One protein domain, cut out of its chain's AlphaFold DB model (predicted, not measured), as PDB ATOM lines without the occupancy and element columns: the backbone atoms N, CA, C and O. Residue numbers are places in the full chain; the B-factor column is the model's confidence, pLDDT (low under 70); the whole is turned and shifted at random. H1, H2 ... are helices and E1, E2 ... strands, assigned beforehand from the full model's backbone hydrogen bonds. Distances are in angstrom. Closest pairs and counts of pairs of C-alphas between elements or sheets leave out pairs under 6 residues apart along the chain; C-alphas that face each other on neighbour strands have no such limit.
ATOM      1  N   LYS A  34      41.235   2.530  -9.096       71.56
ATOM      2  CA  LYS A  34      39.816   2.244  -8.829       71.56
ATOM      3  C   LYS A  34      38.986   3.522  -8.698       71.56
ATOM      4  O   LYS A  34      37.816   3.546  -9.081       71.56
ATOM      5  N   TYR A  35      39.582   4.586  -8.170       75.19
ATOM      6  CA  TYR A  35      38.932   5.878  -7.987       75.19
ATOM      7  C   TYR A  35      38.698   6.584  -9.327       75.19
ATOM      8  O   TYR A  35      37.598   7.065  -9.604       75.19
ATOM      9  N   VAL A  36      39.700   6.558 -10.208       77.19
ATOM     10  CA  VAL A  36      39.608   7.101 -11.571       77.19
ATOM     11  C   VAL A  36      38.587   6.322 -12.407       77.19
ATOM     12  O   VAL A  36      37.799   6.915 -13.145       77.19
ATOM     13  N   GLN A  37      38.520   4.996 -12.256       79.38
ATOM     14  CA  GLN A  37      37.501   4.184 -12.929       79.38
ATOM     15  C   GLN A  37      36.076   4.554 -12.495       79.38
ATOM     16  O   GLN A  37      35.195   4.688 -13.348       79.38
ATOM     17  N   ARG A  38      35.844   4.779 -11.194       82.94
ATOM     18  CA  ARG A  38      34.543   5.251 -10.685       82.94
ATOM     19  C   ARG A  38      34.187   6.632 -11.229       82.94
ATOM     20  O   ARG A  38      33.062   6.820 -11.686       82.94
ATOM     21  N   PHE A  39      35.150   7.558 -11.262       87.31
ATOM     22  CA  PHE A  39      34.983   8.871 -11.894       87.31
ATOM     23  C   PHE A  39      34.491   8.742 -13.340       87.31
ATOM     24  O   PHE A  39      33.498   9.361 -13.720       87.31
ATOM     25  N   LEU A  40      35.119   7.877 -14.142       83.94
ATOM     26  CA  LEU A  40      34.708   7.653 -15.529       83.94
ATOM     27  C   LEU A  40      33.339   6.984 -15.655       83.94
ATOM     28  O   LEU A  40      32.609   7.273 -16.607       83.94
ATOM     29  N   GLY A  41      32.991   6.107 -14.713       87.31
ATOM     30  CA  GLY A  41      31.660   5.515 -14.610       87.31
ATOM     31  C   GLY A  41      30.587   6.592 -14.465       87.31
ATOM     32  O   GLY A  41      29.708   6.702 -15.322       87.31
ATOM     33  N   PHE A  42      30.721   7.452 -13.455       89.38
ATOM     34  CA  PHE A  42      29.776   8.546 -13.221       89.38
ATOM     35  C   PHE A  42      29.787   9.590 -14.339       89.38
ATOM     36  O   PHE A  42      28.730  10.085 -14.721       89.38
ATOM     37  N   TRP A  43      30.945   9.864 -14.943       88.25
ATOM     38  CA  TRP A  43      31.044  10.769 -16.089       88.25
ATOM     39  C   TRP A  43      30.238  10.269 -17.297       88.25
ATOM     40  O   TRP A  43      29.592  11.050 -17.997       88.25
ATOM     41  N   LYS A  44      30.264   8.958 -17.572       88.19
ATOM     42  CA  LYS A  44      29.441   8.347 -18.630       88.19
ATOM     43  C   LYS A  44      27.965   8.324 -18.244       88.19
ATOM     44  O   LYS A  44      27.124   8.611 -19.091       88.19
ATOM     45  N   GLN A  45      27.663   8.007 -16.988       89.25
ATOM     46  CA  GLN A  45      26.296   7.956 -16.481       89.25
ATOM     47  C   GLN A  45      25.609   9.323 -16.558       89.25
ATOM     48  O   GLN A  45      24.500   9.403 -17.075       89.25
ATOM     49  N   GLY A  46      26.292  10.400 -16.154       87.44
ATOM     50  CA  GLY A  46      25.746  11.757 -16.183       87.44
ATOM     51  C   GLY A  46      25.281  12.184 -17.576       87.44
ATOM     52  O   GLY A  46      24.211  12.767 -17.714       87.44
ATOM     53  N   LYS A  47      26.007  11.807 -18.639       86.75
ATOM     54  CA  LYS A  47      25.592  12.094 -20.030       86.75
ATOM     55  C   LYS A  47      24.252  11.463 -20.407       86.75
ATOM     56  O   LYS A  47      23.531  12.010 -21.238       86.75
ATOM     57  N   ASN A  48      23.945  10.316 -19.811       87.44
ATOM     58  CA  ASN A  48      22.737   9.552 -20.094       87.44
ATOM     59  C   ASN A  48      21.602   9.876 -19.111       87.44
ATOM     60  O   ASN A  48      20.444   9.562 -19.396       87.44
ATOM     61  N   ASP A  49      21.898  10.532 -17.984       90.50
ATOM     62  CA  ASP A  49      20.892  10.928 -17.007       90.50
ATOM     63  C   ASP A  49      20.087  12.139 -17.496       90.50
ATOM     64  O   ASP A  49      20.411  13.313 -17.283       90.50
ATOM     65  N   ARG A  50      18.970  11.823 -18.156       89.50
ATOM     66  CA  ARG A  50      18.013  12.807 -18.661       89.50
ATOM     67  C   ARG A  50      17.442  13.686 -17.547       89.50
ATOM     68  O   ARG A  50      17.217  14.869 -17.799       89.50
ATOM     69  N   LYS A  51      17.161  13.133 -16.363       89.94
ATOM     70  CA  LYS A  51      16.509  13.882 -15.279       89.94
ATOM     71  C   LYS A  51      17.477  14.908 -14.702       89.94
ATOM     72  O   LYS A  51      17.115  16.080 -14.613       89.94
ATOM     73  N   ALA A  52      18.708  14.491 -14.417       89.00
ATOM     74  CA  ALA A  52      19.750  15.383 -13.918       89.00
ATOM     75  C   ALA A  52      20.094  16.480 -14.937       89.00
ATOM     76  O   ALA A  52      20.155  17.653 -14.576       89.00
ATOM     77  N   CYS A  53      20.220  16.132 -16.224       88.69
ATOM     78  CA  CYS A  53      20.446  17.112 -17.290       88.69
ATOM     79  C   CYS A  53      19.334  18.172 -17.360       88.69
ATOM     80  O   CYS A  53      19.615  19.361 -17.488       88.69
ATOM     81  N   LEU A  54      18.063  17.756 -17.294       88.12
ATOM     82  CA  LEU A  54      16.926  18.681 -17.338       88.12
ATOM     83  C   LEU A  54      16.872  19.582 -16.100       88.12
ATOM     84  O   LEU A  54      16.590  20.768 -16.236       88.12
ATOM     85  N   ALA A  55      17.150  19.039 -14.913       89.06
ATOM     86  CA  ALA A  55      17.228  19.825 -13.684       89.06
ATOM     87  C   ALA A  55      18.356  20.866 -13.756       89.06
ATOM     88  O   ALA A  55      18.131  22.037 -13.465       89.06
ATOM     89  N   PHE A  56      19.534  20.467 -14.239       90.44
ATOM     90  CA  PHE A  56      20.670  21.369 -14.402       90.44
ATOM     91  C   PHE A  56      20.378  22.496 -15.395       90.44
ATOM     92  O   PHE A  56      20.640  23.656 -15.101       90.44
ATOM     93  N   VAL A  57      19.788  22.184 -16.552       90.00
ATOM     94  CA  VAL A  57      19.415  23.203 -17.550       90.00
ATOM     95  C   VAL A  57      18.381  24.189 -16.998       90.00
ATOM     96  O   VAL A  57      18.440  25.368 -17.331       90.00
ATOM     97  N   LYS A  58      17.460  23.748 -16.133       89.94
ATOM     98  CA  LYS A  58      16.508  24.657 -15.472       89.94
ATOM     99  C   LYS A  58      17.201  25.653 -14.539       89.94
ATOM    100  O   LYS A  58      16.788  26.804 -14.491       89.94
ATOM    101  N   LEU A  59      18.238  25.219 -13.821       87.19
ATOM    102  CA  LEU A  59      19.022  26.077 -12.922       87.19
ATOM    103  C   LEU A  59      20.016  26.966 -13.683       87.19
ATOM    104  O   LEU A  59      20.293  28.091 -13.275       87.19
ATOM    105  N   HIS A  60      20.531  26.475 -14.809       88.00
ATOM    106  CA  HIS A  60      21.549  27.133 -15.622       88.00
ATOM    107  C   HIS A  60      21.109  27.226 -17.091       88.00
ATOM    108  O   HIS A  60      21.673  26.548 -17.960       88.00
ATOM    109  N   PRO A  61      20.100  28.063 -17.396       87.25
ATOM    110  CA  PRO A  61      19.469  28.073 -18.708       87.25
ATOM    111  C   PRO A  61      20.346  28.681 -19.799       87.25
ATOM    112  O   PRO A  61      20.122  28.387 -20.964       87.25
ATOM    113  N   THR A  62      21.341  29.508 -19.477       89.06
ATOM    114  CA  THR A  62      22.115  30.272 -20.469       89.06
ATOM    115  C   THR A  62      23.519  29.711 -20.691       89.06
ATOM    116  O   THR A  62      24.170  29.206 -19.775       89.06
ATOM    117  N   CYS A  63      24.013  29.810 -21.927       86.88
ATOM    118  CA  CYS A  63      25.371  29.398 -22.287       86.88
ATOM    119  C   CYS A  63      26.439  30.410 -21.823       86.88
ATOM    120  O   CYS A  63      26.346  31.589 -22.150       86.88
ATOM    121  N   ASP A  64      27.510  29.939 -21.172       84.81
ATOM    122  CA  ASP A  64      28.608  30.800 -20.678       84.81
ATOM    123  C   ASP A  64      29.699  31.105 -21.716       84.81
ATOM    124  O   ASP A  64      30.674  31.811 -21.437       84.81
ATOM    125  N   ARG A  65      29.596  30.539 -22.921       84.94
ATOM    126  CA  ARG A  65      30.629  30.711 -23.944       84.94
ATOM    127  C   ARG A  65      30.707  32.175 -24.374       84.94
ATOM    128  O   ARG A  65      29.682  32.775 -24.664       84.94
ATOM    129  N   HIS A  66      31.921  32.720 -24.510       81.94
ATOM    130  CA  HIS A  66      32.141  34.118 -24.917       81.94
ATOM    131  C   HIS A  66      31.382  34.521 -26.189       81.94
ATOM    132  O   HIS A  66      30.729  35.558 -26.193       81.94
ATOM    133  N   SER A  67      31.371  33.672 -27.222       78.94
ATOM    134  CA  SER A  67      30.614  33.930 -28.458       78.94
ATOM    135  C   SER A  67      29.089  33.912 -28.282       78.94
ATOM    136  O   SER A  67      28.368  34.378 -29.153       78.94
ATOM    137  N   CYS A  68      28.588  33.376 -27.167       82.38
ATOM    138  CA  CYS A  68      27.173  33.370 -26.793       82.38
ATOM    139  C   CYS A  68      26.834  34.457 -25.754       82.38
ATOM    140  O   CYS A  68      25.663  34.612 -25.429       82.38
ATOM    141  N   LYS A  69      27.815  35.211 -25.227       75.81
ATOM    142  CA  LYS A  69      27.579  36.242 -24.194       75.81
ATOM    143  C   LYS A  69      26.861  37.480 -24.737       75.81
ATOM    144  O   LYS A  69      26.109  38.103 -24.002       75.81
ATOM    145  N   SER A  70      27.073  37.824 -26.009       75.12
ATOM    146  CA  SER A  70      26.430  38.981 -26.653       75.12
ATOM    147  C   SER A  70      24.929  38.777 -26.889       75.12
ATOM    148  O   SER A  70      24.163  39.733 -26.836       75.12
ATOM    149  N   LYS A  71      24.501  37.531 -27.119       79.06
ATOM    150  CA  LYS A  71      23.093  37.117 -27.184       79.06
ATOM    151  C   LYS A  71      22.940  35.799 -26.421       79.06
ATOM    152  O   LYS A  71      23.181  34.752 -27.031       79.06
ATOM    153  N   PRO A  72      22.583  35.829 -25.122       76.69
ATOM    154  CA  PRO A  72      22.544  34.636 -24.285       76.69
ATOM    155  C   PRO A  72      21.578  33.614 -24.873       76.69
ATOM    156  O   PRO A  72      20.373  33.832 -24.944       76.69
ATOM    157  N   GLN A  73      22.136  32.496 -25.326       87.12
ATOM    158  CA  GLN A  73      21.362  31.405 -25.899       87.12
ATOM    159  C   GLN A  73      20.988  30.401 -24.829       87.12
ATOM    160  O   GLN A  73      21.828  30.009 -24.009       87.12
ATOM    161  N   THR A  74      19.743  29.943 -24.898       89.69
ATOM    162  CA  THR A  74      19.231  28.933 -23.988       89.69
ATOM    163  C   THR A  74      19.879  27.586 -24.298       89.69
ATOM    164  O   THR A  74      19.864  27.099 -25.433       89.69
ATOM    165  N   CYS A  75      20.495  26.977 -23.293       91.56
ATOM    166  CA  CYS A  75      20.946  25.602 -23.353       91.56
ATOM    167  C   CYS A  75      19.737  24.673 -23.243       91.56
ATOM    168  O   CYS A  75      18.823  24.904 -22.461       91.56
ATOM    169  N   THR A  76      19.746  23.595 -24.017       91.25
ATOM    170  CA  THR A  76      18.735  22.542 -23.954       91.25
ATOM    171  C   THR A  76      19.409  21.176 -23.943       91.25
ATOM    172  O   THR A  76      20.610  21.041 -24.207       91.25
ATOM    173  N   ARG A  77      18.645  20.151 -23.566       89.75
ATOM    174  CA  ARG A  77      19.119  18.768 -23.537       89.75
ATOM    175  C   ARG A  77      18.907  18.119 -24.902       89.75
ATOM    176  O   ARG A  77      17.782  18.033 -25.383       89.75
ATOM    177  N   HIS A  78      19.980  17.576 -25.450       86.94
ATOM    178  CA  HIS A  78      20.035  16.789 -26.675       86.94
ATOM    179  C   HIS A  78      20.505  15.354 -26.377       86.94
ATOM    180  O   HIS A  78      20.686  14.962 -25.221       86.94
ATOM    181  N   THR A  79      20.669  14.551 -27.429       82.06
ATOM    182  CA  THR A  79      21.147  13.160 -27.361       82.06
ATOM    183  C   THR A  79      22.601  13.056 -26.912       82.06
ATOM    184  O   THR A  79      22.975  12.106 -26.236       82.06
ATOM    185  N   ASP A  80      23.415  14.044 -27.264       76.44
ATOM    186  CA  ASP A  80      24.843  14.147 -26.969       76.44
ATOM    187  C   ASP A  80      25.149  14.922 -25.671       76.44
ATOM    188  O   ASP A  80      26.310  15.014 -25.260       76.44
ATOM    189  N   GLY A  81      24.114  15.432 -24.993       85.81
ATOM    190  CA  GLY A  81      24.208  16.134 -23.713       85.81
ATOM    191  C   GLY A  81      23.533  17.504 -23.733       85.81
ATOM    192  O   GLY A  81      22.502  17.698 -24.367       85.81
ATOM    193  N   ILE A  82      24.092  18.465 -23.001       89.44
ATOM    194  CA  ILE A  82      23.568  19.830 -22.880       89.44
ATOM    195  C   ILE A  82      24.265  20.730 -23.902       89.44
ATOM    196  O   ILE A  82      25.493  20.821 -23.913       89.44
ATOM    197  N   SER A  83      23.504  21.439 -24.736       90.75
ATOM    198  CA  SER A  83      24.071  22.396 -25.692       90.75
ATOM    199  C   SER A  83      23.129  23.563 -25.973       90.75
ATOM    200  O   SER A  83      21.920  23.436 -25.806       90.75
ATOM    201  N   CYS A  84      23.671  24.706 -26.391       91.50
ATOM    202  CA  CYS A  84      22.881  25.758 -27.031       91.50
ATOM    203  C   CYS A  84      22.989  25.655 -28.562       91.50
ATOM    204  O   CYS A  84      23.940  25.059 -29.078       91.50
ATOM    205  N   GLY A  85      22.050  26.288 -29.273       88.56
ATOM    206  CA  GLY A  85      21.993  26.299 -30.739       88.56
ATOM    207  C   GLY A  85      23.341  26.597 -31.413       88.56
ATOM    208  O   GLY A  85      23.803  25.756 -32.185       88.56
ATOM    209  N   PRO A  86      24.034  27.705 -31.077       87.50
ATOM    210  CA  PRO A  86      25.320  28.034 -31.699       87.50
ATOM    211  C   PRO A  86      26.448  27.052 -31.393       87.50
ATOM    212  O   PRO A  86      27.254  26.746 -32.263       87.50
ATOM    213  N   CYS A  87      26.534  26.526 -30.167       88.56
ATOM    214  CA  CYS A  87      27.552  25.518 -29.864       88.56
ATOM    215  C   CYS A  87      27.341  24.260 -30.713       88.56
ATOM    216  O   CYS A  87      28.304  23.703 -31.239       88.56
ATOM    217  N   ARG A  88      26.080  23.852 -30.884       87.56
ATOM    218  CA  ARG A  88      25.716  22.690 -31.690       87.56
ATOM    219  C   ARG A  88      25.972  22.914 -33.177       87.56
ATOM    220  O   ARG A  88      26.565  22.040 -33.805       87.56
ATOM    221  N   SER A  89      25.582  24.066 -33.728       86.81
ATOM    222  CA  SER A  89      25.801  24.381 -35.147       86.81
ATOM    223  C   SER A  89      27.288  24.440 -35.491       86.81
ATOM    224  O   SER A  89      27.708  23.879 -36.496       86.81
ATOM    225  N   SER A  90      28.111  25.004 -34.605       85.00
ATOM    226  CA  SER A  90      29.565  25.013 -34.777       85.00
ATOM    227  C   SER A  90      30.233  23.650 -34.536       85.00
ATOM    228  O   SER A  90      31.445  23.551 -34.681       85.00
ATOM    229  N   ARG A  91      29.488  22.601 -34.144       84.25
ATOM    230  CA  ARG A  91      30.019  21.287 -33.718       84.25
ATOM    231  C   ARG A  91      31.033  21.381 -32.569       84.25
ATOM    232  O   ARG A  91      31.936  20.553 -32.448       84.25
ATOM    233  N   ILE A  92      30.884  22.378 -31.696       83.88
ATOM    234  CA  ILE A  92      31.779  22.587 -30.555       83.88
ATOM    235  C   ILE A  92      31.057  22.244 -29.254       83.88
ATOM    236  O   ILE A  92      29.885  22.557 -29.057       83.88
ATOM    237  N   ARG A  93      31.774  21.622 -28.312       84.75
ATOM    238  CA  ARG A  93      31.211  21.282 -27.003       84.75
ATOM    239  C   ARG A  93      30.804  22.537 -26.235       84.75
ATOM    240  O   ARG A  93      31.598  23.461 -26.059       84.75
ATOM    241  N   CYS A  94      29.570  22.530 -25.744       87.88
ATOM    242  CA  CYS A  94      29.057  23.577 -24.876       87.88
ATOM    243  C   CYS A  94      29.739  23.501 -23.495       87.88
ATOM    244  O   CYS A  94      29.792  22.410 -22.918       87.88
ATOM    245  N   PRO A  95      30.219  24.623 -22.924       87.94
ATOM    246  CA  PRO A  95      30.858  24.622 -21.606       87.94
ATOM    247  C   PRO A  95      29.920  24.130 -20.493       87.94
ATOM    248  O   PRO A  95      30.372  23.467 -19.560       87.94
ATOM    249  N   ARG A  96      28.603  24.342 -20.632       88.69
ATOM    250  CA  ARG A  96      27.595  23.844 -19.682       88.69
ATOM    251  C   ARG A  96      27.557  22.326 -19.564       88.69
ATOM    252  O   ARG A  96      27.271  21.826 -18.486       88.69
ATOM    253  N   LEU A  97      27.875  21.591 -20.632       89.12
ATOM    254  CA  LEU A  97      27.970  20.133 -20.551       89.12
ATOM    255  C   LEU A  97      29.112  19.712 -19.622       89.12
ATOM    256  O   LEU A  97      28.946  18.790 -18.835       89.12
ATOM    257  N   GLN A  98      30.264  20.379 -19.708       88.56
ATOM    258  CA  GLN A  98      31.392  20.070 -18.834       88.56
ATOM    259  C   GLN A  98      31.079  20.432 -17.379       88.56
ATOM    260  O   GLN A  98      31.329  19.607 -16.509       88.56
ATOM    261  N   ALA A  99      30.501  21.611 -17.131       87.06
ATOM    262  CA  ALA A  99      30.090  22.028 -15.788       87.06
ATOM    263  C   ALA A  99      29.102  21.028 -15.165       87.06
ATOM    264  O   ALA A  99      29.358  20.503 -14.087       87.06
ATOM    265  N   PHE A 100      28.052  20.659 -15.907       91.69
ATOM    266  CA  PHE A 100      27.087  19.651 -15.472       91.69
ATOM    267  C   PHE A 100      27.745  18.314 -15.118       91.69
ATOM    268  O   PHE A 100      27.449  17.740 -14.077       91.69
ATOM    269  N   LEU A 101      28.629  17.798 -15.978       89.94
ATOM    270  CA  LEU A 101      29.268  16.503 -15.732       89.94
ATOM    271  C   LEU A 101      30.210  16.550 -14.528       89.94
ATOM    272  O   LEU A 101      30.294  15.569 -13.796       89.94
ATOM    273  N   LEU A 102      30.890  17.674 -14.305       88.75
ATOM    274  CA  LEU A 102      31.724  17.865 -13.124       88.75
ATOM    275  C   LEU A 102      30.882  17.900 -11.851       88.75
ATOM    276  O   LEU A 102      31.205  17.168 -10.919       88.75
ATOM    277  N   ASP A 103      29.784  18.651 -11.824       87.62
ATOM    278  CA  ASP A 103      28.888  18.701 -10.663       87.62
ATOM    279  C   ASP A 103      28.232  17.344 -10.404       87.62
ATOM    280  O   ASP A 103      28.233  16.851  -9.275       87.62
ATOM    281  N   TYR A 104      27.754  16.679 -11.460       89.12
ATOM    282  CA  TYR A 104      27.172  15.342 -11.369       89.12
ATOM    283  C   TYR A 104      28.156  14.360 -10.730       89.12
ATOM    284  O   TYR A 104      27.805  13.638  -9.797       89.12
ATOM    285  N   VAL A 105      29.400  14.337 -11.207       88.69
ATOM    286  CA  VAL A 105      30.426  13.435 -10.681       88.69
ATOM    287  C   VAL A 105      30.843  13.816  -9.262       88.69
ATOM    288  O   VAL A 105      31.037  12.924  -8.441       88.69
ATOM    289  N   SER A 106      30.930  15.110  -8.953       84.19
ATOM    290  CA  SER A 106      31.276  15.615  -7.617       84.19
ATOM    291  C   SER A 106      30.278  15.140  -6.567       84.19
ATOM    292  O   SER A 106      30.672  14.557  -5.559       84.19
ATOM    293  N   VAL A 107      28.980  15.278  -6.860       86.94
ATOM    294  CA  VAL A 107      27.898  14.824  -5.978       86.94
ATOM    295  C   VAL A 107      27.934  13.306  -5.783       86.94
ATOM    296  O   VAL A 107      27.853  12.835  -4.654       86.94
ATOM    297  N   HIS A 108      28.099  12.529  -6.857       87.00
ATOM    298  CA  HIS A 108      28.041  11.063  -6.773       87.00
ATOM    299  C   HIS A 108      29.308  10.417  -6.198       87.00
ATOM    300  O   HIS A 108      29.235   9.335  -5.619       87.00
ATOM    301  N   LEU A 109      30.469  11.058  -6.348       83.50
ATOM    302  CA  LEU A 109      31.707  10.625  -5.699       83.50
ATOM    303  C   LEU A 109      31.870  11.186  -4.283       83.50
ATOM    304  O   LEU A 109      32.759  10.729  -3.570       83.50
ATOM    305  N   GLY A 110      31.060  12.169  -3.882       79.88
ATOM    306  CA  GLY A 110      31.213  12.859  -2.602       79.88
ATOM    307  C   GLY A 110      32.501  13.684  -2.519       79.88
ATOM    308  O   GLY A 110      33.148  13.711  -1.476       79.88
ATOM    309  N   VAL A 111      32.902  14.327  -3.620       80.06
ATOM    310  CA  VAL A 111      34.090  15.197  -3.689       80.06
ATOM    311  C   VAL A 111      33.717  16.625  -4.051       80.06
ATOM    312  O   VAL A 111      32.635  16.878  -4.572       80.06
ATOM    313  N   SER A 112      34.633  17.565  -3.820       79.38
ATOM    314  CA  SER A 112      34.461  18.939  -4.289       79.38
ATOM    315  C   SER A 112      34.564  19.033  -5.817       79.38
ATOM    316  O   SER A 112      35.276  18.251  -6.460       79.38
TER     317      SER A 112
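What this domain is: This is residues 34 to 112 of the 422 residues of an uncharacterized protein of Laccaria amethystina LaAM-08-1 (UniProt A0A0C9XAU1). An elongated body in which two long helices, H1 and H5, pack at a steep tilt toward one end, while a small hairpin of two strands, E1 and E2, has H2 and the first part of H5 packed on it. The short helices H3 and H4, with the loops around them, lie toward the other end, where H3 is farthest from H1. The printed part has 79 residues with five named helices and two named strands, in the order H1 H2 H3 E1 E2 H4 H5; the sheet is E1 - E2, antiparallel, and the class is mostly helix. The whole is compact, with a radius of gyration of the C-alphas of 12.9 A, and spans 42 by 23 by 21 A.

How they stand to each other: E1, residues 75 to 78, and E2, residues 81 to 84, form an antiparallel hairpin, with 139 degrees between their directions. N 76 and O 83 are within hydrogen-bond range at 2.8 A, as are N 78 and O 81 at 2.7 A. The closest C-alphas of E1 and H2, residues 50 to 59, are those of Cys 75 and Val 57, 6.5 A apart. The closest C-alphas of E2 and H5, residues 95 to 109, are those of Ile 82 and Leu 97, 5.0 A apart. H2 and H5 only just touch, with 3 pairs of C-alphas within 8 A, the closest those of Phe 56 and Phe 100 at 6.7 A; H5 does so with residues 100 to 104 alone. Their lines stand at a steep tilt of 64 degrees, opposite ways. H1, residues 34 to 48, touches H5, the closest C-alphas being those of Phe 42 and Val 105 at 5.5 A, at a steep tilt of 52 degrees, opposite ways. H1 and H2 touch only at the corner, and only just, with 3 pairs of C-alphas within 8 A; the closest are those of Gly 46 and Ala 52, 7.4 A apart. H3, residues 66 to 69, and H4, residues 85 to 89, are close but not clearly touching, with the C-alphas of Cys 68 and Pro 86 closest at 7.5 A. H1 and H3 are apart. In H2, H4 and H5 every O i to N i+4 pair is within hydrogen-bond range, in H1 9 of 11 are, and H3 is too short for such a pair.

Where its parts are: H1 begins at C-alpha 34, at (39.816, 2.244, -8.829), and is 21.7 A long. H2 is 14.5 A long. E1 begins at C-alpha 75, at (20.946, 25.602, -23.353). H5 is 21.2 A long and ends at C-alpha 109, at (31.707, 10.625, -5.699).

The domain as a whole: The two C-alphas farthest apart are those of Lys 34 and Ser 70, at 43.0 A. The printed part has no cut, and no link is long. The mean pLDDT of the printed part is 85.9, and no printed residue is under 70.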